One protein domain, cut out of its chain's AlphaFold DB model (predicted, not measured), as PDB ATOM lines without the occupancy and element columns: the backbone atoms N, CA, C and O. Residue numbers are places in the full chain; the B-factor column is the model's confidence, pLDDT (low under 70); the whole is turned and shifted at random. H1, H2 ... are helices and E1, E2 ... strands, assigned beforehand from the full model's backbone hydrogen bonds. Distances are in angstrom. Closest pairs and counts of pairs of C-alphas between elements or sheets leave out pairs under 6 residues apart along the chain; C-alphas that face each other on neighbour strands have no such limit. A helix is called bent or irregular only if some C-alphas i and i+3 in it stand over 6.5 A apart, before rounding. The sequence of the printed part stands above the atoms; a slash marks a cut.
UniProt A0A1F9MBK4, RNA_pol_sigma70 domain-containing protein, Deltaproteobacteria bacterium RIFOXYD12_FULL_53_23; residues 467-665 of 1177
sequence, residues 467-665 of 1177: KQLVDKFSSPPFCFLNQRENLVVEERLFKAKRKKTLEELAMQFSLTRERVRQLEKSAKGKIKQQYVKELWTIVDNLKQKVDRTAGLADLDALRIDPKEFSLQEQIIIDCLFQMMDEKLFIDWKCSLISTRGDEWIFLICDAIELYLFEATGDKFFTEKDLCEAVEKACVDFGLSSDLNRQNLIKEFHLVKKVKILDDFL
ATOM      1  N   LYS A 467     275.842 331.188 165.389       75.56
ATOM      2  CA  LYS A 467     276.408 329.962 164.791       75.56
ATOM      3  C   LYS A 467     277.097 330.239 163.452       75.56
ATOM      4  O   LYS A 467     278.278 329.951 163.318       75.56
ATOM      5  N   GLN A 468     276.444 330.943 162.523       74.56
ATOM      6  CA  GLN A 468     277.039 331.316 161.227       74.56
ATOM      7  C   GLN A 468     278.300 332.200 161.333       74.56
ATOM      8  O   GLN A 468     279.068 332.286 160.372       74.56
ATOM      9  N   LEU A 469     278.530 332.886 162.459       76.38
ATOM     10  CA  LEU A 469     279.801 333.552 162.763       76.38
ATOM     11  C   LEU A 469     280.811 332.584 163.378       76.38
ATOM     12  O   LEU A 469     281.951 332.530 162.922       76.38
ATOM     13  N   VAL A 470     280.401 331.801 164.372       76.38
ATOM     14  CA  VAL A 470     281.228 330.781 165.028       76.38
ATOM     15  C   VAL A 470     281.784 329.767 164.022       76.38
ATOM     16  O   VAL A 470     282.976 329.473 164.071       76.38
ATOM     17  N   ASP A 471     280.996 329.322 163.042       75.25
ATOM     18  CA  ASP A 471     281.433 328.452 161.940       75.25
ATOM     19  C   ASP A 471     282.585 329.082 161.131       75.25
ATOM     20  O   ASP A 471     283.605 328.442 160.855       75.25
ATOM     21  N   LYS A 472     282.467 330.380 160.801       70.62
ATOM     22  CA  LYS A 472     283.518 331.153 160.107       70.62
ATOM     23  C   LYS A 472     284.773 331.322 160.970       70.62
ATOM     24  O   LYS A 472     285.874 331.394 160.425       70.62
ATOM     25  N   PHE A 473     284.624 331.409 162.293       70.00
ATOM     26  CA  PHE A 473     285.733 331.583 163.238       70.00
ATOM     27  C   PHE A 473     286.402 330.270 163.669       70.00
ATOM     28  O   PHE A 473     287.583 330.279 164.014       70.00
ATOM     29  N   SER A 474     285.712 329.137 163.559       65.12
ATOM     30  CA  SER A 474     286.239 327.802 163.876       65.12
ATOM     31  C   SER A 474     287.203 327.238 162.817       65.12
ATOM     32  O   SER A 474     287.698 326.124 162.971       65.12
ATOM     33  N   SER A 475     287.513 328.009 161.764       60.06
ATOM     34  CA  SER A 475     288.353 327.600 160.623       60.06
ATOM     35  C   SER A 475     289.670 328.403 160.471       60.06
ATOM     36  O   SER A 475     289.896 329.010 159.419       60.06
ATOM     37  N   PRO A 476     290.573 328.451 161.476       61.91
ATOM     38  CA  PRO A 476     291.916 329.005 161.291       61.91
ATOM     39  C   PRO A 476     292.773 328.106 160.367       61.91
ATOM     40  O   PRO A 476     292.554 326.896 160.317       61.91
ATOM     41  N   PRO A 477     293.794 328.645 159.666       69.44
ATOM     42  CA  PRO A 477     294.301 330.014 159.739       69.44
ATOM     43  C   PRO A 477     293.484 331.019 158.913       69.44
ATOM     44  O   PRO A 477     293.180 330.806 157.740       69.44
ATOM     45  N   PHE A 478     293.228 332.188 159.497       79.81
ATOM     46  CA  PHE A 478     292.578 333.307 158.823       79.81
ATOM     47  C   PHE A 478     293.490 333.889 157.738       79.81
ATOM     48  O   PHE A 478     294.595 334.354 158.025       79.81
ATOM     49  N   CYS A 479     293.017 333.914 156.490       77.06
ATOM     50  CA  CYS A 479     293.801 334.333 155.321       77.06
ATOM     51  C   CYS A 479     294.252 335.808 155.340       77.06
ATOM     52  O   CYS A 479     295.226 336.163 154.680       77.06
ATOM     53  N   PHE A 480     293.574 336.665 156.111       79.88
ATOM     54  CA  PHE A 480     293.907 338.084 156.298       79.88
ATOM     55  C   PHE A 480     294.883 338.343 157.468       79.88
ATOM     56  O   PHE A 480     295.349 339.471 157.665       79.88
ATOM     57  N   LEU A 481     295.212 337.310 158.252       85.12
ATOM     58  CA  LEU A 481     296.212 337.363 159.318       85.12
ATOM     59  C   LEU A 481     297.547 336.783 158.840       85.12
ATOM     60  O   LEU A 481     297.617 335.755 158.169       85.12
ATOM     61  N   ASN A 482     298.646 337.420 159.237       84.38
ATOM     62  CA  ASN A 482     299.985 336.902 158.992       84.38
ATOM     63  C   ASN A 482     300.214 335.632 159.842       84.38
ATOM     64  O   ASN A 482     299.623 335.475 160.909       84.38
ATOM     65  N   GLN A 483     301.130 334.745 159.439       81.31
ATOM     66  CA  GLN A 483     301.396 333.473 160.143       81.31
ATOM     67  C   GLN A 483     301.628 333.641 161.663       81.31
ATOM     68  O   GLN A 483     301.096 332.878 162.463       81.31
ATOM     69  N   ARG A 484     302.364 334.686 162.076       80.69
ATOM     70  CA  ARG A 484     302.618 335.011 163.496       80.69
ATOM     71  C   ARG A 484     301.405 335.581 164.242       80.69
ATOM     72  O   ARG A 484     301.392 335.540 165.463       80.69
ATOM     73  N   GLU A 485     300.424 336.134 163.536       84.75
ATOM     74  CA  GLU A 485     299.166 336.611 164.123       84.75
ATOM     75  C   GLU A 485     298.186 335.446 164.291       84.75
ATOM     76  O   GLU A 485     297.630 335.290 165.372       84.75
ATOM     77  N   ASN A 486     298.057 334.577 163.279       84.31
ATOM     78  CA  ASN A 486     297.260 333.346 163.364       84.31
ATOM     79  C   ASN A 486     297.674 332.474 164.559       84.31
ATOM     80  O   ASN A 486     296.822 332.124 165.370       84.31
ATOM     81  N   LEU A 487     298.979 332.233 164.743       81.44
ATOM     82  CA  LEU A 487     299.505 331.492 165.899       81.44
ATOM     83  C   LEU A 487     299.155 332.144 167.251       81.44
ATOM     84  O   LEU A 487     298.956 331.443 168.237       81.44
ATOM     85  N   VAL A 488     299.061 333.478 167.324       83.75
ATOM     86  CA  VAL A 488     298.642 334.179 168.552       83.75
ATOM     87  C   VAL A 488     297.133 334.045 168.777       83.75
ATOM     88  O   VAL A 488     296.714 333.842 169.913       83.75
ATOM     89  N   VAL A 489     296.309 334.098 167.727       81.31
ATOM     90  CA  VAL A 489     294.857 333.863 167.836       81.31
ATOM     91  C   VAL A 489     294.568 332.432 168.305       81.31
ATOM     92  O   VAL A 489     293.819 332.241 169.263       81.31
ATOM     93  N   GLU A 490     295.236 331.452 167.696       81.31
ATOM     94  CA  GLU A 490     295.136 330.023 168.004       81.31
ATOM     95  C   GLU A 490     295.598 329.684 169.433       81.31
ATOM     96  O   GLU A 490     294.936 328.923 170.132       81.31
ATOM     97  N   GLU A 491     296.711 330.257 169.907       81.75
ATOM     98  CA  GLU A 491     297.293 329.921 171.219       81.75
ATOM     99  C   GLU A 491     296.776 330.774 172.392       81.75
ATOM    100  O   GLU A 491     296.936 330.372 173.551       81.75
ATOM    101  N   ARG A 492     296.175 331.949 172.132       82.50
ATOM    102  CA  ARG A 492     295.703 332.874 173.186       82.50
ATOM    103  C   ARG A 492     294.227 333.225 173.165       82.50
ATOM    104  O   ARG A 492     293.695 333.458 174.245       82.50
ATOM    105  N   LEU A 493     293.567 333.306 172.011       74.69
ATOM    106  CA  LEU A 493     292.186 333.799 171.967       74.69
ATOM    107  C   LEU A 493     291.186 332.644 172.049       74.69
ATOM    108  O   LEU A 493     290.431 332.571 173.015       74.69
ATOM    109  N   PHE A 494     291.257 331.691 171.119       74.75
ATOM    110  CA  PHE A 494     290.231 330.647 170.952       74.75
ATOM    111  C   PHE A 494     290.594 329.288 171.597       74.75
ATOM    112  O   PHE A 494     289.982 328.256 171.323       74.75
ATOM    113  N   LYS A 495     291.602 329.262 172.481       76.69
ATOM    114  CA  LYS A 495     292.114 328.036 173.119       76.69
ATOM    115  C   LYS A 495     291.429 327.720 174.452       76.69
ATOM    116  O   LYS A 495     291.842 328.231 175.489       76.69
ATOM    117  N   ALA A 496     290.453 326.812 174.442       61.22
ATOM    118  CA  ALA A 496     289.628 326.508 175.622       61.22
ATOM    119  C   ALA A 496     290.352 325.843 176.818       61.22
ATOM    120  O   ALA A 496     289.915 326.009 177.949       61.22
ATOM    121  N   LYS A 497     291.453 325.092 176.623       70.19
ATOM    122  CA  LYS A 497     292.104 324.346 177.734       70.19
ATOM    123  C   LYS A 497     293.099 325.169 178.564       70.19
ATOM    124  O   LYS A 497     293.047 325.159 179.787       70.19
ATOM    125  N   ARG A 498     294.057 325.823 177.902       76.88
ATOM    126  CA  ARG A 498     295.049 326.729 178.509       76.88
ATOM    127  C   ARG A 498     295.527 327.698 177.437       76.88
ATOM    128  O   ARG A 498     296.263 327.299 176.534       76.88
ATOM    129  N   LYS A 499     295.102 328.956 177.555       78.94
ATOM    130  CA  LYS A 499     295.621 330.092 176.785       78.94
ATOM    131  C   LYS A 499     297.072 330.336 177.226       78.94
ATOM    132  O   LYS A 499     297.330 330.391 178.429       78.94
ATOM    133  N   LYS A 500     298.024 330.443 176.292       81.62
ATOM    134  CA  LYS A 500     299.440 330.688 176.639       81.62
ATOM    135  C   LYS A 500     299.649 332.108 177.164       81.62
ATOM    136  O   LYS A 500     298.990 333.046 176.711       81.62
ATOM    137  N   THR A 501     300.573 332.321 178.094       84.88
ATOM    138  CA  THR A 501     300.901 333.685 178.551       84.88
ATOM    139  C   THR A 501     301.645 334.478 177.462       84.88
ATOM    140  O   THR A 501     302.123 333.914 176.471       84.88
ATOM    141  N   LEU A 502     301.735 335.808 177.608       84.50
ATOM    142  CA  LEU A 502     302.527 336.633 176.679       84.50
ATOM    143  C   LEU A 502     304.018 336.278 176.777       84.50
ATOM    144  O   LEU A 502     304.748 336.365 175.797       84.50
ATOM    145  N   GLU A 503     304.440 335.873 177.970       83.62
ATOM    146  CA  GLU A 503     305.772 335.446 178.360       83.62
ATOM    147  C   GLU A 503     306.112 334.061 177.784       83.62
ATOM    148  O   GLU A 503     307.182 333.893 177.207       83.62
ATOM    149  N   GLU A 504     305.187 333.096 177.850       84.31
ATOM    150  CA  GLU A 504     305.348 331.757 177.259       84.31
ATOM    151  C   GLU A 504     305.535 331.825 175.736       84.31
ATOM    152  O   GLU A 504     306.448 331.202 175.197       84.31
ATOM    153  N   LEU A 505     304.717 332.621 175.035       84.25
ATOM    154  CA  LEU A 505     304.860 332.815 173.585       84.25
ATOM    155  C   LEU A 505     306.077 333.675 173.216       84.25
ATOM    156  O   LEU A 505     306.691 333.444 172.174       84.25
ATOM    157  N   ALA A 506     306.456 334.635 174.063       84.12
ATOM    158  CA  ALA A 506     307.686 335.404 173.892       84.12
ATOM    159  C   ALA A 506     308.917 334.485 173.940       84.12
ATOM    160  O   ALA A 506     309.746 334.527 173.032       84.12
ATOM    161  N   MET A 507     308.984 333.591 174.933       83.81
ATOM    162  CA  MET A 507     310.040 332.580 175.045       83.81
ATOM    163  C   MET A 507     309.999 331.566 173.893       83.81
ATOM    164  O   MET A 507     311.036 331.305 173.291       83.81
ATOM    165  N   GLN A 508     308.822 331.034 173.536       82.50
ATOM    166  CA  GLN A 508     308.685 330.024 172.475       82.50
ATOM    167  C   GLN A 508     309.171 330.518 171.099       82.50
ATOM    168  O   GLN A 508     309.681 329.723 170.312       82.50
ATOM    169  N   PHE A 509     309.000 331.808 170.795       76.31
ATOM    170  CA  PHE A 509     309.301 332.379 169.476       76.31
ATOM    171  C   PHE A 509     310.472 333.377 169.468       76.31
ATOM    172  O   PHE A 509     310.670 334.067 168.467       76.31
ATOM    173  N   SER A 510     311.245 333.465 170.557       79.44
ATOM    174  CA  SER A 510     312.343 334.435 170.738       79.44
ATOM    175  C   SER A 510     311.923 335.889 170.455       79.44
ATOM    176  O   SER A 510     312.643 336.661 169.819       79.44
ATOM    177  N   LEU A 511     310.727 336.262 170.915       85.19
ATOM    178  CA  LEU A 511     310.169 337.613 170.830       85.19
ATOM    179  C   LEU A 511     310.156 338.272 172.214       85.19
ATOM    180  O   LEU A 511     310.270 337.609 173.239       85.19
ATOM    181  N   THR A 512     309.959 339.589 172.273       87.44
ATOM    182  CA  THR A 512     309.640 340.249 173.546       87.44
ATOM    183  C   THR A 512     308.157 340.083 173.881       87.44
ATOM    184  O   THR A 512     307.306 340.061 172.988       87.44
ATOM    185  N   ARG A 513     307.826 340.052 175.180       88.88
ATOM    186  CA  ARG A 513     306.447 340.095 175.712       88.88
ATOM    187  C   ARG A 513     305.591 341.167 175.024       88.88
ATOM    188  O   ARG A 513     304.469 340.914 174.596       88.88
ATOM    189  N   GLU A 514     306.160 342.363 174.882       84.62
ATOM    190  CA  GLU A 514     305.515 343.501 174.228       84.62
ATOM    191  C   GLU A 514     305.275 343.251 172.732       84.62
ATOM    192  O   GLU A 514     304.227 343.625 172.210       84.62
ATOM    193  N   ARG A 515     306.178 342.549 172.033       85.81
ATOM    194  CA  ARG A 515     305.957 342.198 170.626       85.81
ATOM    195  C   ARG A 515     304.832 341.175 170.449       85.81
ATOM    196  O   ARG A 515     304.088 341.285 169.476       85.81
ATOM    197  N   VAL A 516     304.655 340.241 171.386       85.06
ATOM    198  CA  VAL A 516     303.486 339.338 171.398       85.06
ATOM    199  C   VAL A 516     302.196 340.128 171.652       85.06
ATOM    200  O   VAL A 516     301.225 339.948 170.921       85.06
ATOM    201  N   ARG A 517     302.200 341.084 172.595       88.69
ATOM    202  CA  ARG A 517     301.051 341.979 172.850       88.69
ATOM    203  C   ARG A 517     300.671 342.809 171.614       88.69
ATOM    204  O   ARG A 517     299.489 342.976 171.320       88.69
ATOM    205  N   GLN A 518     301.660 343.298 170.865       88.25
ATOM    206  CA  GLN A 518     301.440 344.009 169.599       88.25
ATOM    207  C   GLN A 518     300.832 343.108 168.516       88.25
ATOM    208  O   GLN A 518     299.934 343.555 167.806       88.25
ATOM    209  N   LEU A 519     301.284 341.854 168.400       87.38
ATOM    210  CA  LEU A 519     300.702 340.877 167.471       87.38
ATOM    211  C   LEU A 519     299.253 340.535 167.846       87.38
ATOM    212  O   LEU A 519     298.401 340.510 166.966       87.38
ATOM    213  N   GLU A 520     298.948 340.365 169.138       86.75
ATOM    214  CA  GLU A 520     297.573 340.151 169.609       86.75
ATOM    215  C   GLU A 520     296.672 341.355 169.286       86.75
ATOM    216  O   GLU A 520     295.587 341.185 168.730       86.75
ATOM    217  N   LYS A 521     297.135 342.584 169.562       87.88
ATOM    218  CA  LYS A 521     296.386 343.811 169.243       87.88
ATOM    219  C   LYS A 521     296.177 343.986 167.733       87.88
ATOM    220  O   LYS A 521     295.099 344.409 167.321       87.88
ATOM    221  N   SER A 522     297.175 343.641 166.916       87.06
ATOM    222  CA  SER A 522     297.079 343.650 165.449       87.06
ATOM    223  C   SER A 522     296.041 342.638 164.952       87.06
ATOM    224  O   SER A 522     295.132 343.003 164.207       87.06
ATOM    225  N   ALA A 523     296.104 341.394 165.439       84.81
ATOM    226  CA  ALA A 523     295.164 340.338 165.081       84.81
ATOM    227  C   ALA A 523     293.717 340.691 165.464       84.81
ATOM    228  O   ALA A 523     292.830 340.629 164.614       84.81
ATOM    229  N   LYS A 524     293.489 341.154 166.704       85.00
ATOM    230  CA  LYS A 524     292.178 341.642 167.168       85.00
ATOM    231  C   LYS A 524     291.659 342.794 166.302       85.00
ATOM    232  O   LYS A 524     290.499 342.779 165.899       85.00
ATOM    233  N   GLY A 525     292.518 343.758 165.956       83.31
ATOM    234  CA  GLY A 525     292.165 344.876 165.075       83.31
ATOM    235  C   GLY A 525     291.731 344.429 163.676       83.31
ATOM    236  O   GLY A 525     290.686 344.863 163.195       83.31
ATOM    237  N   LYS A 526     292.486 343.519 163.050       84.06
ATOM    238  CA  LYS A 526     292.166 342.952 161.729       84.06
ATOM    239  C   LYS A 526     290.881 342.119 161.740       84.06
ATOM    240  O   LYS A 526     290.045 342.299 160.861       84.06
ATOM    241  N   ILE A 527     290.692 341.259 162.747       82.12
ATOM    242  CA  ILE A 527     289.452 340.486 162.935       82.12
ATOM    243  C   ILE A 527     288.251 341.433 163.068       82.12
ATOM    244  O   ILE A 527     287.269 341.275 162.341       82.12
ATOM    245  N   LYS A 528     288.350 342.458 163.933       82.31
ATOM    246  CA  LYS A 528     287.285 343.458 164.110       82.31
ATOM    247  C   LYS A 528     286.977 344.175 162.797       82.31
ATOM    248  O   LYS A 528     285.810 344.326 162.476       82.31
ATOM    249  N   GLN A 529     287.985 344.569 162.013       82.38
ATOM    250  CA  GLN A 529     287.782 345.205 160.702       82.38
ATOM    251  C   GLN A 529     287.091 344.287 159.684       82.38
ATOM    252  O   GLN A 529     286.178 344.741 158.995       82.38
ATOM    253  N   GLN A 530     287.490 343.015 159.601       81.00
ATOM    254  CA  GLN A 530     286.965 342.067 158.615       81.00
ATOM    255  C   GLN A 530     285.478 341.744 158.839       81.00
ATOM    256  O   GLN A 530     284.709 341.702 157.880       81.00
ATOM    257  N   TYR A 531     285.064 341.557 160.097       78.44
ATOM    258  CA  TYR A 531     283.712 341.101 160.454       78.44
ATOM    259  C   TYR A 531     282.836 342.194 161.095       78.44
ATOM    260  O   TYR A 531     281.758 341.902 161.612       78.44
ATOM    261  N   VAL A 532     283.257 343.467 161.037       79.25
ATOM    262  CA  VAL A 532     282.657 344.574 161.812       79.25
ATOM    263  C   VAL A 532     281.148 344.720 161.608       79.25
ATOM    264  O   VAL A 532     280.444 345.058 162.553       79.25
ATOM    265  N   LYS A 533     280.643 344.462 160.393       73.44
ATOM    266  CA  LYS A 533     279.214 344.582 160.061       73.44
ATOM    267  C   LYS A 533     278.378 343.467 160.684       73.44
ATOM    268  O   LYS A 533     277.312 343.739 161.226       73.44
ATOM    269  N   GLU A 534     278.863 342.231 160.596       75.12
ATOM    270  CA  GLU A 534     278.175 341.049 161.124       75.12
ATOM    271  C   GLU A 534     278.130 341.127 162.657       75.12
ATOM    272  O   GLU A 534     277.068 340.984 163.259       75.12
ATOM    273  N   LEU A 535     279.259 341.494 163.273       77.44
ATOM    274  CA  LEU A 535     279.380 341.655 164.719       77.44
ATOM    275  C   LEU A 535     278.562 342.838 165.273       77.44
ATOM    276  O   LEU A 535     277.859 342.651 166.263       77.44
ATOM    277  N   TRP A 536     278.587 344.029 164.647       80.06
ATOM    278  CA  TRP A 536     277.742 345.158 165.095       80.06
ATOM    279  C   TRP A 536     276.256 344.810 165.022       80.06
ATOM    280  O   TRP A 536     275.530 345.072 165.974       80.06
ATOM    281  N   THR A 537     275.817 344.164 163.935       78.12
ATOM    282  CA  THR A 537     274.405 343.784 163.754       78.12
ATOM    283  C   THR A 537     273.900 342.915 164.909       78.12
ATOM    284  O   THR A 537     272.780 343.115 165.372       78.12
ATOM    285  N   ILE A 538     274.710 341.978 165.416       78.94
ATOM    286  CA  ILE A 538     274.313 341.128 166.548       78.94
ATOM    287  C   ILE A 538     274.429 341.876 167.877       78.94
ATOM    288  O   ILE A 538     273.502 341.804 168.677       78.94
ATOM    289  N   VAL A 539     275.505 342.636 168.101       81.88
ATOM    290  CA  VAL A 539     275.699 343.425 169.332       81.88
ATOM    291  C   VAL A 539     274.584 344.456 169.530       81.88
ATOM    292  O   VAL A 539     274.085 344.588 170.645       81.88
ATOM    293  N   ASP A 540     274.130 345.128 168.471       80.81
ATOM    294  CA  ASP A 540     273.002 346.062 168.551       80.81
ATOM    295  C   ASP A 540     271.660 345.339 168.746       80.81
ATOM    296  O   ASP A 540     270.829 345.811 169.516       80.81
ATOM    297  N   ASN A 541     271.448 344.167 168.130       80.56
ATOM    298  CA  ASN A 541     270.247 343.358 168.381       80.56
ATOM    299  C   ASN A 541     270.199 342.803 169.814       80.56
ATOM    300  O   ASN A 541     269.122 342.746 170.406       80.56
ATOM    301  N   LEU A 542     271.345 342.419 170.386       80.56
ATOM    302  CA  LEU A 542     271.466 342.064 171.800       80.56
ATOM    303  C   LEU A 542     271.140 343.287 172.661       80.56
ATOM    304  O   LEU A 542     270.159 343.258 173.399       80.56
ATOM    305  N   LYS A 543     271.871 344.398 172.494       82.94
ATOM    306  CA  LYS A 543     271.641 345.646 173.241       82.94
ATOM    307  C   LYS A 543     270.193 346.108 173.196       82.94
ATOM    308  O   LYS A 543     269.600 346.344 174.241       82.94
ATOM    309  N   GLN A 544     269.572 346.163 172.019       81.56
ATOM    310  CA  GLN A 544     268.195 346.634 171.888       81.56
ATOM    311  C   GLN A 544     267.176 345.703 172.570       81.56
ATOM    312  O   GLN A 544     266.112 346.176 172.965       81.56
ATOM    313  N   LYS A 545     267.465 344.404 172.727       80.38
ATOM    314  CA  LYS A 545     266.633 343.464 173.503       80.38
ATOM    315  C   LYS A 545     266.922 343.503 175.010       80.38
ATOM    316  O   LYS A 545     266.022 343.201 175.790       80.38
ATOM    317  N   VAL A 546     268.143 343.871 175.400       81.31
ATOM    318  CA  VAL A 546     268.649 343.871 176.785       81.31
ATOM    319  C   VAL A 546     268.407 345.200 177.505       81.31
ATOM    320  O   VAL A 546     267.960 345.217 178.649       81.31
ATOM    321  N   ASP A 547     268.600 346.328 176.827       81.06
ATOM    322  CA  ASP A 547     268.352 347.667 177.375       81.06
ATOM    323  C   ASP A 547     266.854 347.951 177.568       81.06
ATOM    324  O   ASP A 547     266.485 348.768 178.413       81.06
ATOM    325  N   ARG A 548     265.978 347.246 176.828       75.88
ATOM    326  CA  ARG A 548     264.528 347.206 177.102       75.88
ATOM    327  C   ARG A 548     264.245 346.708 178.518       75.88
ATOM    328  O   ARG A 548     263.291 347.173 179.135       75.88
ATOM    329  N   THR A 549     265.076 345.802 179.025       73.62
ATOM    330  CA  THR A 549     264.894 345.148 180.320       73.62
ATOM    331  C   THR A 549     265.958 345.574 181.319       73.62
ATOM    332  O   THR A 549     266.727 344.774 181.846       73.62
ATOM    333  N   ALA A 550     266.041 346.892 181.505       74.62
ATOM    334  CA  ALA A 550     266.998 347.611 182.345       74.62
ATOM    335  C   ALA A 550     268.495 347.378 182.046       74.62
ATOM    336  O   ALA A 550     269.321 348.079 182.624       74.62
ATOM    337  N   GLY A 551     268.877 346.489 181.133       79.44
ATOM    338  CA  GLY A 551     270.254 346.025 180.940       79.44
ATOM    339  C   GLY A 551     270.475 344.563 181.348       79.44
ATOM    340  O   GLY A 551     271.584 344.064 181.174       79.44
ATOM    341  N   LEU A 552     269.439 343.895 181.880       84.00
ATOM    342  CA  LEU A 552     269.438 342.492 182.296       84.00
ATOM    343  C   LEU A 552     268.311 341.713 181.554       84.00
ATOM    344  O   LEU A 552     267.164 341.664 182.010       84.00
ATOM    345  N   ALA A 553     268.625 341.186 180.355       80.31
ATOM    346  CA  ALA A 553     267.797 340.241 179.558       80.31
ATOM    347  C   ALA A 553     267.800 338.806 180.128       80.31
ATOM    348  O   ALA A 553     268.095 338.761 181.296       80.31
ATOM    349  N   ASP A 554     267.498 337.717 179.373       79.44
ATOM    350  CA  ASP A 554     267.743 336.246 179.584       79.44
ATOM    351  C   ASP A 554     268.205 335.585 178.286       79.44
ATOM    352  O   ASP A 554     267.642 335.904 177.241       79.44
ATOM    353  N   LEU A 555     269.194 334.683 178.316       77.62
ATOM    354  CA  LEU A 555     269.599 333.908 177.140       77.62
ATOM    355  C   LEU A 555     268.427 333.064 176.609       77.62
ATOM    356  O   LEU A 555     268.171 333.090 175.399       77.62
ATOM    357  N   ASP A 556     267.632 332.435 177.481       73.81
ATOM    358  CA  ASP A 556     266.496 331.604 177.056       73.81
ATOM    359  C   ASP A 556     265.431 332.438 176.316       73.81
ATOM    360  O   ASP A 556     265.014 332.086 175.207       73.81
ATOM    361  N   ALA A 557     265.049 333.614 176.834       70.94
ATOM    362  CA  ALA A 557     264.103 334.500 176.136       70.94
ATOM    363  C   ALA A 557     264.748 335.433 175.078       70.94
ATOM    364  O   ALA A 557     264.038 336.000 174.240       70.94
ATOM    365  N   LEU A 558     266.085 335.514 174.991       73.81
ATOM    366  CA  LEU A 558     266.799 335.949 173.778       73.81
ATOM    367  C   LEU A 558     266.737 334.882 172.665       73.81
ATOM    368  O   LEU A 558     266.923 335.238 171.491       73.81
ATOM    369  N   ARG A 559     266.398 333.632 173.027       71.00
ATOM    370  CA  ARG A 559     266.429 332.389 172.233       71.00
ATOM    371  C   ARG A 559     267.845 331.952 171.862       71.00
ATOM    372  O   ARG A 559     268.173 331.798 170.684       71.00
ATOM    373  N   ILE A 560     268.668 331.789 172.890       76.12
ATOM    374  CA  ILE A 560     270.034 331.280 172.840       76.12
ATOM    375  C   ILE A 560     270.130 330.203 173.936       76.12
ATOM    376  O   ILE A 560     270.324 330.549 175.089       76.12
ATOM    377  N   ASP A 561     269.968 328.913 173.614       74.56
ATOM    378  CA  ASP A 561     270.177 327.847 174.618       74.56
ATOM    379  C   ASP A 561     271.695 327.644 174.811       74.56
ATOM    380  O   ASP A 561     272.378 327.304 173.836       74.56
ATOM    381  N   PRO A 562     272.252 327.793 176.031       72.69
ATOM    382  CA  PRO A 562     273.679 327.582 176.283       72.69
ATOM    383  C   PRO A 562     274.201 326.199 175.867       72.69
ATOM    384  O   PRO A 562     275.384 326.056 175.561       72.69
ATOM    385  N   LYS A 563     273.325 325.184 175.814       77.88
ATOM    386  CA  LYS A 563     273.643 323.800 175.423       77.88
ATOM    387  C   LYS A 563     273.842 323.623 173.915       77.88
ATOM    388  O   LYS A 563     274.366 322.593 173.497       77.88
ATOM    389  N   GLU A 564     273.424 324.588 173.096       73.88
ATOM    390  CA  GLU A 564     273.640 324.560 171.644       73.88
ATOM    391  C   GLU A 564     275.067 324.953 171.223       73.88
ATOM    392  O   GLU A 564     275.390 324.853 170.038       73.88
ATOM    393  N   PHE A 565     275.908 325.384 172.169       78.38
ATOM    394  CA  PHE A 565     277.277 325.841 171.937       78.38
ATOM    395  C   PHE A 565     278.252 325.055 172.818       78.38
ATOM    396  O   PHE A 565     278.043 324.903 174.020       78.38
ATOM    397  N   SER A 566     279.350 324.562 172.246       80.81
ATOM    398  CA  SER A 566     280.424 323.941 173.026       80.81
ATOM    399  C   SER A 566     281.304 324.985 173.722       80.81
ATOM    400  O   SER A 566     281.401 326.130 173.289       80.81
ATOM    401  N   LEU A 567     282.061 324.564 174.743       76.19
ATOM    402  CA  LEU A 567     282.995 325.422 175.491       76.19
ATOM    403  C   LEU A 567     284.022 326.166 174.607       76.19
ATOM    404  O   LEU A 567     284.543 327.205 175.000       76.19
ATOM    405  N   GLN A 568     284.349 325.655 173.413       75.19
ATOM    406  CA  GLN A 568     285.201 326.390 172.469       75.19
ATOM    407  C   GLN A 568     284.450 327.536 171.788       75.19
ATOM    408  O   GLN A 568     285.020 328.605 171.596       75.19
ATOM    409  N   GLU A 569     283.189 327.308 171.438       78.00
ATOM    410  CA  GLU A 569     282.327 328.247 170.726       78.00
ATOM    411  C   GLU A 569     281.868 329.370 171.654       78.00
ATOM    412  O   GLU A 569     281.999 330.530 171.286       78.00
ATOM    413  N   GLN A 570     281.473 329.034 172.885       80.81
ATOM    414  CA  GLN A 570     281.214 329.968 173.988       80.81
ATOM    415  C   GLN A 570     282.374 330.979 174.131       80.81
ATOM    416  O   GLN A 570     282.221 332.161 173.826       80.81
ATOM    417  N   ILE A 571     283.599 330.483 174.374       76.06
ATOM    418  CA  ILE A 571     284.815 331.311 174.495       76.06
ATOM    419  C   ILE A 571     285.119 332.136 173.227       76.06
ATOM    420  O   ILE A 571     285.713 333.217 173.325       76.06
ATOM    421  N   ILE A 572     284.768 331.646 172.031       77.88
ATOM    422  CA  ILE A 572     284.876 332.414 170.781       77.88
ATOM    423  C   ILE A 572     283.876 333.577 170.793       77.88
ATOM    424  O   ILE A 572     284.277 334.705 170.507       77.88
ATOM    425  N   ILE A 573     282.615 333.324 171.151       79.94
ATOM    426  CA  ILE A 573     281.540 334.318 171.186       79.94
ATOM    427  C   ILE A 573     281.879 335.454 172.162       79.94
ATOM    428  O   ILE A 573     281.853 336.620 171.761       79.94
ATOM    429  N   ASP A 574     282.313 335.133 173.383       78.94
ATOM    430  CA  ASP A 574     282.659 336.132 174.407       78.94
ATOM    431  C   ASP A 574     283.821 337.011 173.944       78.94
ATOM    432  O   ASP A 574     283.759 338.241 173.989       78.94
ATOM    433  N   CYS A 575     284.870 336.385 173.396       76.50
ATOM    434  CA  CYS A 575     286.015 337.108 172.850       76.50
ATOM    435  C   CYS A 575     285.619 338.021 171.677       76.50
ATOM    436  O   CYS A 575     286.194 339.102 171.536       76.50
ATOM    437  N   LEU A 576     284.665 337.613 170.832       79.50
ATOM    438  CA  LEU A 576     284.180 338.415 169.704       79.50
ATOM    439  C   LEU A 576     283.311 339.593 170.160       79.50
ATOM    440  O   LEU A 576     283.447 340.685 169.608       79.50
ATOM    441  N   PHE A 577     282.459 339.405 171.167       80.31
ATOM    442  CA  PHE A 577     281.588 340.459 171.684       80.31
ATOM    443  C   PHE A 577     282.321 341.462 172.581       80.31
ATOM    444  O   PHE A 577     282.179 342.663 172.351       80.31
ATOM    445  N   GLN A 578     283.206 341.014 173.477       77.19
ATOM    446  CA  GLN A 578     284.100 341.903 174.236       77.19
ATOM    447  C   GLN A 578     285.031 342.704 173.308       77.19
ATOM    448  O   GLN A 578     285.365 343.856 173.575       77.19
ATOM    449  N   MET A 579     285.423 342.136 172.158       77.69
ATOM    450  CA  MET A 579     286.144 342.884 171.120       77.69
ATOM    451  C   MET A 579     285.306 343.992 170.471       77.69
ATOM    452  O   MET A 579     285.888 344.888 169.851       77.69
ATOM    453  N   MET A 580     283.977 343.962 170.576       80.44
ATOM    454  CA  MET A 580     283.071 344.979 170.041       80.44
ATOM    455  C   MET A 580     282.748 346.054 171.074       80.44
ATOM    456  O   MET A 580     282.997 347.225 170.772       80.44
ATOM    457  N   ASP A 581     282.274 345.646 172.254       79.44
ATOM    458  CA  ASP A 581     281.994 346.490 173.417       79.44
ATOM    459  C   ASP A 581     282.434 345.775 174.705       79.44
ATOM    460  O   ASP A 581     281.972 344.676 175.003       79.44
ATOM    461  N   GLU A 582     283.309 346.416 175.476       76.94
ATOM    462  CA  GLU A 582     283.858 345.885 176.730       76.94
ATOM    463  C   GLU A 582     282.800 345.813 177.850       76.94
ATOM    464  O   GLU A 582     283.018 345.137 178.850       76.94
ATOM    465  N   LYS A 583     281.635 346.461 177.678       80.25
ATOM    466  CA  LYS A 583     280.494 346.375 178.605       80.25
ATOM    467  C   LYS A 583     279.532 345.224 178.324       80.25
ATOM    468  O   LYS A 583     278.582 345.065 179.088       80.25
ATOM    469  N   LEU A 584     279.721 344.465 177.241       83.94
ATOM    470  CA  LEU A 584     278.858 343.330 176.920       83.94
ATOM    471  C   LEU A 584     279.400 342.057 177.584       83.94
ATOM    472  O   LEU A 584     280.243 341.360 177.023       83.94
ATOM    473  N   PHE A 585     278.928 341.789 178.799       84.56
ATOM    474  CA  PHE A 585     279.258 340.585 179.568       84.56
ATOM    475  C   PHE A 585     278.355 339.417 179.135       84.56
ATOM    476  O   PHE A 585     277.170 339.647 178.924       84.56
ATOM    477  N   ILE A 586     278.919 338.216 178.972       84.25
ATOM    478  CA  ILE A 586     278.303 336.892 178.709       84.25
ATOM    479  C   ILE A 586     279.313 335.857 179.272       84.25
ATOM    480  O   ILE A 586     280.510 336.143 179.167       84.25
ATOM    481  N   ASP A 587     278.905 334.731 179.879       82.94
ATOM    482  CA  ASP A 587     279.825 333.694 180.424       82.94
ATOM    483  C   ASP A 587     279.013 332.390 180.686       82.94
ATOM    484  O   ASP A 587     278.297 332.295 181.666       82.94
ATOM    485  N   TRP A 588     279.044 331.382 179.813       82.00
ATOM    486  CA  TRP A 588     277.930 330.440 179.507       82.00
ATOM    487  C   TRP A 588     277.512 329.279 180.482       82.00
ATOM    488  O   TRP A 588     277.878 328.113 180.270       82.00
ATOM    489  N   LYS A 589     276.574 329.517 181.425       80.50
ATOM    490  CA  LYS A 589     275.784 328.487 182.172       80.50
ATOM    491  C   LYS A 589     274.355 328.898 182.562       80.50
ATOM    492  O   LYS A 589     273.417 328.332 182.005       80.50
ATOM    493  N   CYS A 590     274.172 329.698 183.634       77.31
ATOM    494  CA  CYS A 590     272.849 329.928 184.245       77.31
ATOM    495  C   CYS A 590     272.005 331.023 183.573       77.31
ATOM    496  O   CYS A 590     270.965 331.339 184.137       77.31
ATOM    497  N   SER A 591     272.426 331.501 182.389       81.50
ATOM    498  CA  SER A 591     271.746 332.360 181.410       81.50
ATOM    499  C   SER A 591     271.977 333.895 181.373       81.50
ATOM    500  O   SER A 591     271.296 334.542 180.587       81.50
ATOM    501  N   LEU A 592     272.934 334.507 182.102       84.88
ATOM    502  CA  LEU A 592     273.360 335.952 182.010       84.88
ATOM    503  C   LEU A 592     273.872 336.389 180.613       84.88
ATOM    504  O   LEU A 592     274.633 335.718 179.936       84.88
ATOM    505  N   ILE A 593     273.578 337.639 180.272       85.75
ATOM    506  CA  ILE A 593     274.468 338.562 179.547       85.75
ATOM    507  C   ILE A 593     274.414 339.903 180.333       85.75
ATOM    508  O   ILE A 593     273.837 339.951 181.401       85.75
ATOM    509  N   SER A 594     275.011 341.022 179.950       85.88
ATOM    510  CA  SER A 594     274.692 342.340 180.532       85.88
ATOM    511  C   SER A 594     275.201 343.413 179.594       85.88
ATOM    512  O   SER A 594     276.307 343.288 179.079       85.88
ATOM    513  N   THR A 595     274.428 344.476 179.361       85.50
ATOM    514  CA  THR A 595     274.894 345.649 178.587       85.50
ATOM    515  C   THR A 595     275.608 346.694 179.442       85.50
ATOM    516  O   THR A 595     276.077 347.710 178.922       85.50
ATOM    517  N   ARG A 596     275.683 346.470 180.757       81.75
ATOM    518  CA  ARG A 596     276.287 347.390 181.729       81.75
ATOM    519  C   ARG A 596     277.616 346.886 182.303       81.75
ATOM    520  O   ARG A 596     278.234 347.627 183.062       81.75
ATOM    521  N   GLY A 597     278.063 345.693 181.909       82.31
ATOM    522  CA  GLY A 597     279.239 345.002 182.442       82.31
ATOM    523  C   GLY A 597     278.921 344.041 183.591       82.31
ATOM    524  O   GLY A 597     277.769 343.899 184.011       82.31
ATOM    525  N   ASP A 598     279.977 343.399 184.084       80.06
ATOM    526  CA  ASP A 598     280.032 342.523 185.258       80.06
ATOM    527  C   ASP A 598     279.956 343.316 186.577       80.06
ATOM    528  O   ASP A 598     279.219 342.929 187.484       80.06
ATOM    529  N   GLU A 599     280.616 344.483 186.651       82.62
ATOM    530  CA  GLU A 599     280.551 345.429 187.784       82.62
ATOM    531  C   GLU A 599     279.113 345.710 188.255       82.62
ATOM    532  O   GLU A 599     278.857 345.861 189.450       82.62
ATOM    533  N   TRP A 600     278.149 345.753 187.329       83.12
ATOM    534  CA  TRP A 600     276.749 346.005 187.670       83.12
ATOM    535  C   TRP A 600     276.061 344.815 188.352       83.12
ATOM    536  O   TRP A 600     275.187 345.035 189.181       83.12
ATOM    537  N   ILE A 601     276.465 343.577 188.062       82.81
ATOM    538  CA  ILE A 601     275.921 342.370 188.708       82.81
ATOM    539  C   ILE A 601     276.504 342.222 190.112       82.81
ATOM    540  O   ILE A 601     275.762 341.947 191.053       82.81
ATOM    541  N   PHE A 602     277.799 342.516 190.284       84.12
ATOM    542  CA  PHE A 602     278.400 342.640 191.613       84.12
ATOM    543  C   PHE A 602     277.654 343.673 192.473       84.12
ATOM    544  O   PHE A 602     277.345 343.373 193.623       84.12
ATOM    545  N   LEU A 603     277.257 344.819 191.903       87.06
ATOM    546  CA  LEU A 603     276.474 345.839 192.612       87.06
ATOM    547  C   LEU A 603     275.105 345.329 193.111       87.06
ATOM    548  O   LEU A 603     274.708 345.679 194.222       87.06
ATOM    549  N   ILE A 604     274.384 344.500 192.341       86.81
ATOM    550  CA  ILE A 604     273.107 343.925 192.822       86.81
ATOM    551  C   ILE A 604     273.367 342.854 193.891       86.81
ATOM    552  O   ILE A 604     272.639 342.789 194.877       86.81
ATOM    553  N   CYS A 605     274.438 342.065 193.756       87.38
ATOM    554  CA  CYS A 605     274.854 341.104 194.780       87.38
ATOM    555  C   CYS A 605     275.294 341.789 196.088       87.38
ATOM    556  O   CYS A 605     275.062 341.246 197.165       87.38
ATOM    557  N   ASP A 606     275.908 342.971 196.023       87.25
ATOM    558  CA  ASP A 606     276.224 343.792 197.197       87.25
ATOM    559  C   ASP A 606     274.947 344.336 197.864       87.25
ATOM    560  O   ASP A 606     274.839 344.306 199.088       87.25
ATOM    561  N   ALA A 607     273.946 344.751 197.079       87.19
ATOM    562  CA  ALA A 607     272.647 345.183 197.603       87.19
ATOM    563  C   ALA A 607     271.857 344.039 198.270       87.19
ATOM    564  O   ALA A 607     271.286 344.240 199.337       87.19
ATOM    565  N   ILE A 608     271.869 342.827 197.700       89.00
ATOM    566  CA  ILE A 608     271.243 341.640 198.317       89.00
ATOM    567  C   ILE A 608     271.910 341.316 199.665       89.00
ATOM    568  O   ILE A 608     271.216 341.041 200.639       89.00
ATOM    569  N   GLU A 609     273.245 341.394 199.758       86.12
ATOM    570  CA  GLU A 609     273.965 341.169 201.023       86.12
ATOM    571  C   GLU A 609     273.641 342.247 202.074       86.12
ATOM    572  O   GLU A 609     273.476 341.921 203.251       86.12
ATOM    573  N   LEU A 610     273.464 343.506 201.655       86.94
ATOM    574  CA  LEU A 610     273.000 344.583 202.533       86.94
ATOM    575  C   LEU A 610     271.567 344.333 203.035       86.94
ATOM    576  O   LEU A 610     271.308 344.477 204.225       86.94
ATOM    577  N   TYR A 611     270.647 343.924 202.158       87.81
ATOM    578  CA  TYR A 611     269.248 343.681 202.525       87.81
ATOM    579  C   TYR A 611     269.057 342.448 203.408       87.81
ATOM    580  O   TYR A 611     268.176 342.460 204.264       87.81
ATOM    581  N   LEU A 612     269.912 341.430 203.273       85.00
ATOM    582  CA  LEU A 612     269.982 340.331 204.238       85.00
ATOM    583  C   LEU A 612     270.397 340.834 205.622       85.00
ATOM    584  O   LEU A 612     269.732 340.524 206.607       85.00
ATOM    585  N   PHE A 613     271.447 341.654 205.690       78.94
ATOM    586  CA  PHE A 613     271.927 342.219 206.950       78.94
ATOM    587  C   PHE A 613     270.904 343.166 207.608       78.94
ATOM    588  O   PHE A 613     270.736 343.125 208.825       78.94
ATOM    589  N   GLU A 614     270.178 343.970 206.821       80.00
ATOM    590  CA  GLU A 614     269.053 344.791 207.302       80.00
ATOM    591  C   GLU A 614     267.895 343.949 207.862       80.00
ATOM    592  O   GLU A 614     267.240 344.379 208.810       80.00
ATOM    593  N   ALA A 615     267.623 342.775 207.279       73.62
ATOM    594  CA  ALA A 615     266.487 341.932 207.649       73.62
ATOM    595  C   ALA A 615     266.758 341.036 208.871       73.62
ATOM    596  O   ALA A 615     265.877 340.886 209.717       73.62
ATOM    597  N   THR A 616     267.952 340.439 208.977       72.75
ATOM    598  CA  THR A 616     268.278 339.488 210.060       72.75
ATOM    599  C   THR A 616     269.079 340.106 211.204       72.75
ATOM    600  O   THR A 616     269.047 339.583 212.317       72.75
ATOM    601  N   GLY A 617     269.832 341.184 210.952       61.81
ATOM    602  CA  GLY A 617     270.802 341.733 211.906       61.81
ATOM    603  C   GLY A 617     271.966 340.787 212.246       61.81
ATOM    604  O   GLY A 617     272.699 341.043 213.204       61.81
ATOM    605  N   ASP A 618     272.140 339.692 211.496       64.56
ATOM    606  CA  ASP A 618     273.118 338.633 211.758       64.56
ATOM    607  C   ASP A 618     273.779 338.133 210.458       64.56
ATOM    608  O   ASP A 618     273.302 338.321 209.341       64.56
ATOM    609  N   LYS A 619     274.916 337.458 210.609       69.81
ATOM    610  CA  LYS A 619     275.701 336.812 209.551       69.81
ATOM    611  C   LYS A 619     275.015 335.563 208.962       69.81
ATOM    612  O   LYS A 619     275.499 335.006 207.968       69.81
ATOM    613  N   PHE A 620     273.928 335.105 209.581       77.00
ATOM    614  CA  PHE A 620     273.124 333.964 209.154       77.00
ATOM    615  C   PHE A 620     271.735 334.413 208.702       77.00
ATOM    616  O   PHE A 620     271.156 335.350 209.247       77.00
ATOM    617  N   PHE A 621     271.220 333.731 207.684       82.00
ATOM    618  CA  PHE A 621     269.926 333.992 207.059       82.00
ATOM    619  C   PHE A 621     269.351 332.681 206.513       82.00
ATOM    620  O   PHE A 621     270.105 331.751 206.237       82.00
ATOM    621  N   THR A 622     268.037 332.565 206.367       85.38
ATOM    622  CA  THR A 622     267.404 331.378 205.766       85.38
ATOM    623  C   THR A 622     267.281 331.521 204.245       85.38
ATOM    624  O   THR A 622     267.467 332.602 203.681       85.38
ATOM    625  N   GLU A 623     266.929 330.436 203.551       83.31
ATOM    626  CA  GLU A 623     266.613 330.483 202.114       83.31
ATOM    627  C   GLU A 623     265.402 331.392 201.811       83.31
ATOM    628  O   GLU A 623     265.371 332.060 200.778       83.31
ATOM    629  N   LYS A 624     264.447 331.509 202.749       85.81
ATOM    630  CA  LYS A 624     263.329 332.462 202.662       85.81
ATOM    631  C   LYS A 624     263.823 333.911 202.686       85.81
ATOM    632  O   LYS A 624     263.400 334.707 201.853       85.81
ATOM    633  N   ASP A 625     264.725 334.241 203.606       84.50
ATOM    634  CA  ASP A 625     265.236 335.610 203.753       84.50
ATOM    635  C   ASP A 625     266.083 336.010 202.530       84.50
ATOM    636  O   ASP A 625     265.998 337.144 202.060       84.50
ATOM    637  N   LEU A 626     266.829 335.057 201.946       88.25
ATOM    638  CA  LEU A 626     267.519 335.236 200.660       88.25
ATOM    639  C   LEU A 626     266.540 335.537 199.518       88.25
ATOM    640  O   LEU A 626     266.790 336.455 198.737       88.25
ATOM    641  N   CYS A 627     265.423 334.810 199.430       87.31
ATOM    642  CA  CYS A 627     264.379 335.101 198.448       87.31
ATOM    643  C   CYS A 627     263.814 336.520 198.629       87.31
ATOM    644  O   CYS A 627     263.784 337.275 197.661       87.31
ATOM    645  N   GLU A 628     263.444 336.918 199.851       87.62
ATOM    646  CA  GLU A 628     262.889 338.251 200.146       87.62
ATOM    647  C   GLU A 628     263.895 339.387 199.858       87.62
ATOM    648  O   GLU A 628     263.530 340.411 199.271       87.62
ATOM    649  N   ALA A 629     265.183 339.194 200.162       87.38
ATOM    650  CA  ALA A 629     266.243 340.144 199.815       87.38
ATOM    651  C   ALA A 629     266.469 340.259 198.293       87.38
ATOM    652  O   ALA A 629     266.677 341.364 197.781       87.38
ATOM    653  N   VAL A 630     266.388 339.145 197.553       87.88
ATOM    654  CA  VAL A 630     266.447 339.136 196.079       87.88
ATOM    655  C   VAL A 630     265.203 339.783 195.468       87.88
ATOM    656  O   VAL A 630     265.334 340.492 194.472       87.88
ATOM    657  N   GLU A 631     264.012 339.612 196.052       87.25
ATOM    658  CA  GLU A 631     262.794 340.304 195.610       87.25
ATOM    659  C   GLU A 631     262.948 341.825 195.723       87.25
ATOM    660  O   GLU A 631     262.733 342.533 194.738       87.25
ATOM    661  N   LYS A 632     263.391 342.316 196.889       86.38
ATOM    662  CA  LYS A 632     263.647 343.742 197.145       86.38
ATOM    663  C   LYS A 632     264.667 344.313 196.152       86.38
ATOM    664  O   LYS A 632     264.358 345.258 195.430       86.38
ATOM    665  N   ALA A 633     265.822 343.658 195.999       85.88
ATOM    666  CA  ALA A 633     266.831 344.059 195.018       85.88
ATOM    667  C   ALA A 633     266.302 344.036 193.570       85.88
ATOM    668  O   ALA A 633     266.627 344.925 192.780       85.88
ATOM    669  N   CYS A 634     265.457 343.066 193.203       84.81
ATOM    670  CA  CYS A 634     264.827 343.056 191.885       84.81
ATOM    671  C   CYS A 634     263.956 344.301 191.673       84.81
ATOM    672  O   CYS A 634     264.104 344.952 190.639       84.81
ATOM    673  N   VAL A 635     263.126 344.689 192.648       84.75
ATOM    674  CA  VAL A 635     262.314 345.920 192.578       84.75
ATOM    675  C   VAL A 635     263.193 347.162 192.389       84.75
ATOM    676  O   VAL A 635     262.968 347.920 191.443       84.75
ATOM    677  N   ASP A 636     264.230 347.336 193.212       84.50
ATOM    678  CA  ASP A 636     265.081 348.538 193.203       84.50
ATOM    679  C   ASP A 636     265.901 348.697 191.907       84.50
ATOM    680  O   ASP A 636     266.083 349.809 191.403       84.50
ATOM    681  N   PHE A 637     266.351 347.589 191.305       81.94
ATOM    682  CA  PHE A 637     267.024 347.592 189.998       81.94
ATOM    683  C   PHE A 637     266.057 347.462 188.797       81.94
ATOM    684  O   PHE A 637     266.504 347.457 187.643       81.94
ATOM    685  N   GLY A 638     264.742 347.393 189.035       76.06
ATOM    686  CA  GLY A 638     263.683 347.283 188.020       76.06
ATOM    687  C   GLY A 638     263.541 345.900 187.360       76.06
ATOM    688  O   GLY A 638     262.853 345.763 186.346       76.06
ATOM    689  N   LEU A 639     264.206 344.879 187.902       79.94
ATOM    690  CA  LEU A 639     264.195 343.489 187.442       79.94
ATOM    691  C   LEU A 639     262.901 342.776 187.860       79.94
ATOM    692  O   LEU A 639     262.324 343.075 188.900       79.94
ATOM    693  N   SER A 640     262.382 341.890 187.004       60.59
ATOM    694  CA  SER A 640     260.926 341.674 187.008       60.59
ATOM    695  C   SER A 640     260.406 340.416 186.287       60.59
ATOM    696  O   SER A 640     259.251 340.395 185.881       60.59
ATOM    697  N   SER A 641     261.208 339.352 186.143       68.75
ATOM    698  CA  SER A 641     260.667 337.989 185.982       68.75
ATOM    699  C   SER A 641     261.360 337.046 186.940       68.75
ATOM    700  O   SER A 641     262.465 337.307 187.423       68.75
ATOM    701  N   ASP A 642     260.701 335.929 187.186       67.81
ATOM    702  CA  ASP A 642     261.089 334.996 188.230       67.81
ATOM    703  C   ASP A 642     262.301 334.148 187.821       67.81
ATOM    704  O   ASP A 642     262.985 333.603 188.687       67.81
ATOM    705  N   LEU A 643     262.646 334.126 186.527       67.00
ATOM    706  CA  LEU A 643     263.880 333.516 186.039       67.00
ATOM    707  C   LEU A 643     265.106 334.391 186.379       67.00
ATOM    708  O   LEU A 643     266.096 333.846 186.871       67.00
ATOM    709  N   ASN A 644     264.990 335.737 186.342       75.88
ATOM    710  CA  ASN A 644     266.031 336.625 186.898       75.88
ATOM    711  C   ASN A 644     266.226 336.322 188.379       75.88
ATOM    712  O   ASN A 644     267.362 336.207 188.816       75.88
ATOM    713  N   ARG A 645     265.138 336.181 189.153       81.62
ATOM    714  CA  ARG A 645     265.219 335.901 190.598       81.62
ATOM    715  C   ARG A 645     265.966 334.593 190.856       81.62
ATOM    716  O   ARG A 645     266.965 334.587 191.570       81.62
ATOM    717  N   GLN A 646     265.525 333.498 190.230       82.62
ATOM    718  CA  GLN A 646     266.135 332.173 190.397       82.62
ATOM    719  C   GLN A 646     267.604 332.146 189.984       82.62
ATOM    720  O   GLN A 646     268.416 331.475 190.621       82.62
ATOM    721  N   ASN A 647     267.959 332.849 188.913       82.12
ATOM    722  CA  ASN A 647     269.311 332.801 188.394       82.12
ATOM    723  C   ASN A 647     270.229 333.826 189.101       82.12
ATOM    724  O   ASN A 647     271.406 333.542 189.299       82.12
ATOM    725  N   LEU A 648     269.704 334.954 189.600       84.75
ATOM    726  CA  LEU A 648     270.415 335.854 190.523       84.75
ATOM    727  C   LEU A 648     270.691 335.196 191.876       84.75
ATOM    728  O   LEU A 648     271.745 335.445 192.446       84.75
ATOM    729  N   ILE A 649     269.807 334.320 192.369       86.44
ATOM    730  CA  ILE A 649     270.092 333.484 193.546       86.44
ATOM    731  C   ILE A 649     271.319 332.594 193.276       86.44
ATOM    732  O   ILE A 649     272.243 332.566 194.092       86.44
ATOM    733  N   LYS A 650     271.390 331.933 192.109       85.31
ATOM    734  CA  LYS A 650     272.554 331.114 191.701       85.31
ATOM    735  C   LYS A 650     273.843 331.945 191.653       85.31
ATOM    736  O   LYS A 650     274.841 331.530 192.245       85.31
ATOM    737  N   GLU A 651     273.809 333.134 191.048       83.62
ATOM    738  CA  GLU A 651     274.969 334.037 191.049       83.62
ATOM    739  C   GLU A 651     275.332 334.545 192.436       83.62
ATOM    740  O   GLU A 651     276.508 334.577 192.777       83.62
ATOM    741  N   PHE A 652     274.362 334.893 193.279       86.31
ATOM    742  CA  PHE A 652     274.637 335.321 194.644       86.31
ATOM    743  C   PHE A 652     275.362 334.215 195.430       86.31
ATOM    744  O   PHE A 652     276.399 334.478 196.050       86.31
ATOM    745  N   HIS A 653     274.911 332.958 195.317       84.88
ATOM    746  CA  HIS A 653     275.623 331.802 195.872       84.88
ATOM    747  C   HIS A 653     277.064 331.683 195.342       84.88
ATOM    748  O   HIS A 653     277.975 331.408 196.128       84.88
ATOM    749  N   LEU A 654     277.288 331.908 194.043       80.69
ATOM    750  CA  LEU A 654     278.580 331.737 193.365       80.69
ATOM    751  C   LEU A 654     279.570 332.885 193.663       80.69
ATOM    752  O   LEU A 654     280.725 332.641 194.028       80.69
ATOM    753  N   VAL A 655     279.099 334.132 193.589       81.38
ATOM    754  CA  VAL A 655     279.830 335.381 193.853       81.38
ATOM    755  C   VAL A 655     280.184 335.513 195.337       81.38
ATOM    756  O   VAL A 655     281.366 335.625 195.683       81.38
ATOM    757  N   LYS A 656     279.185 335.451 196.231       81.88
ATOM    758  CA  LYS A 656     279.370 335.600 197.690       81.88
ATOM    759  C   LYS A 656     279.855 334.316 198.371       81.88
ATOM    760  O   LYS A 656     280.234 334.341 199.545       81.88
ATOM    761  N   LYS A 657     279.914 333.200 197.627       79.19
ATOM    762  CA  LYS A 657     280.388 331.878 198.086       79.19
ATOM    763  C   LYS A 657     279.627 331.423 199.328       79.19
ATOM    764  O   LYS A 657     280.228 331.010 200.322       79.19
ATOM    765  N   VAL A 658     278.304 331.572 199.251       78.69
ATOM    766  CA  VAL A 658     277.357 331.284 200.331       78.69
ATOM    767  C   VAL A 658     277.503 329.829 200.767       78.69
ATOM    768  O   VAL A 658     277.672 328.929 199.943       78.69
ATOM    769  N   LYS A 659     277.446 329.598 202.077       75.38
ATOM    770  CA  LYS A 659     277.556 328.270 202.681       75.38
ATOM    771  C   LYS A 659     276.283 327.902 203.411       75.38
ATOM    772  O   LYS A 659     275.724 328.738 204.107       75.38
ATOM    773  N   ILE A 660     275.910 326.636 203.279       72.62
ATOM    774  CA  ILE A 660     274.797 326.011 203.988       72.62
ATOM    775  C   ILE A 660     275.332 325.397 205.290       72.62
ATOM    776  O   ILE A 660     276.393 324.760 205.296       72.62
ATOM    777  N   LEU A 661     274.609 325.608 206.382       65.12
ATOM    778  CA  LEU A 661     274.828 325.044 207.706       65.12
ATOM    779  C   LEU A 661     273.451 324.684 208.274       65.12
ATOM    780  O   LEU A 661     272.796 325.508 208.908       65.12
ATOM    781  N   ASP A 662     273.025 323.454 208.001       68.69
ATOM    782  CA  ASP A 662     271.673 322.975 208.288       68.69
ATOM    783  C   ASP A 662     270.645 323.905 207.597       68.69
ATOM    784  O   ASP A 662     270.815 324.174 206.407       68.69
ATOM    785  N   ASP A 663     269.635 324.436 208.292       71.19
ATOM    786  CA  ASP A 663     268.634 325.349 207.701       71.19
ATOM    787  C   ASP A 663     269.145 326.794 207.469       71.19
ATOM    788  O   ASP A 663     268.424 327.638 206.929       71.19
ATOM    789  N   PHE A 664     270.388 327.108 207.867       71.50
ATOM    790  CA  PHE A 664     270.958 328.457 207.794       71.50
ATOM    791  C   PHE A 664     272.008 328.608 206.684       71.50
ATOM    792  O   PHE A 664     272.961 327.837 206.559       71.50
ATOM    793  N   LEU A 665     271.875 329.680 205.912       79.19
ATOM    794  CA  LEU A 665     272.834 330.172 204.932       79.19
ATOM    795  C   LEU A 665     273.738 331.248 205.555       79.19
ATOM    796  O   LEU A 665     273.362 331.925 206.513       79.19
TER     797      LEU A 665
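Overview. This is residues 467 to 665 of the 1177 residues of the protein "RNA_pol_sigma70 domain-containing protein" of Deltaproteobacteria bacterium RIFOXYD12_FULL_53_23 (UniProt A0A1F9MBK4). Two lobes of crossed helices are joined by a long link, residues 579 to 598, which passes through the middle of a loose, elongated body. The first and larger lobe is built on the long helix H4, bent into an L: H2 and H3 pack on its first arm, and H6, with H1 packed on it, just reaches the second; in the other lobe H7, H8 and H9 pack together as a triangle of crossed helices, with the short strand E1 after them. The printed part has 199 residues with nine named helices and then one named strand, in the order H1 to H9, E1; the class is mostly helix. The whole is loose, with a radius of gyration of the C-alphas of 20.4 A, and spans 60 by 36 by 26 A.

Along the chain. H1, residues 467 to 473, begins at C-alpha 467 (276.408, 329.962, 164.791). H2 is residues 483 to 493 and H3 residues 502 to 508. H4, residues 513 to 549, was assigned as one helix by its hydrogen bonds but is bent, with C-alphas 530 and 533 8.3 A apart; its arms are H4a, residues 513 to 530, 26.0 A long, and H4b, residues 533 to 549, 24.8 A. H5 is residues 555 to 558, and H6, residues 567 to 578, is 16.6 A long. H7, residues 599 to 616, measures 26.1 A from C-alpha 599 (280.551, 345.429, 187.784). H8, residues 623 to 637, is 21.0 A long, and H9, residues 642 to 656, 20.6 A. E1, residues 659 to 661, ends at C-alpha 661 (274.828, 325.044, 207.706).

Arrangement. H4 is the hub, touching three helices, and its arms are about perpendicular at 86 degrees. H4a touches H2, closest C-alphas Ala 523 and Glu 485 at 5.6 A, and H3, Arg 513 and Ala 506 at 5.2 A. H4b and H6 only just touch, with 3 pairs of C-alphas within 8 A, the closest Val 539 and Phe 577 at 7.0 A. H6 touches H1, Glu 569 and Val 470 at 6.3 A. H5 is close to H4b but not clearly touching, C-alphas Leu 558 and Lys 545 at 7.5 A. H7 touches H8 at a steep tilt of 51 degrees, opposite ways, Tyr 611 and Ala 629 at 5.4 A. H9 touches H7, Phe 652 and Cys 605 at 5.8 A, and H8, Arg 645 and Val 630 at 6.5 A. H6 and H7 are apart. E1 pairs with no named strand. Every O i to N i+4 pair is within hydrogen-bond range in H3, H4a, H6, H7, H8 and H9, against 2 of 3 in H1, 6 of 7 in H2 and 11 of 13 in H4b; H5 is too short for such a pair.

Size, cuts and confidence. The C-alphas farthest apart, Cys 479 and Gly 617, are 61.5 A apart. The printed part has no cut, and the link H6 to H7 is long. Mean pLDDT of the printed part is 79.9; it is under 70 at residues 474 to 477, 496, 617 to 619, 640 to 643 and 661 to 662.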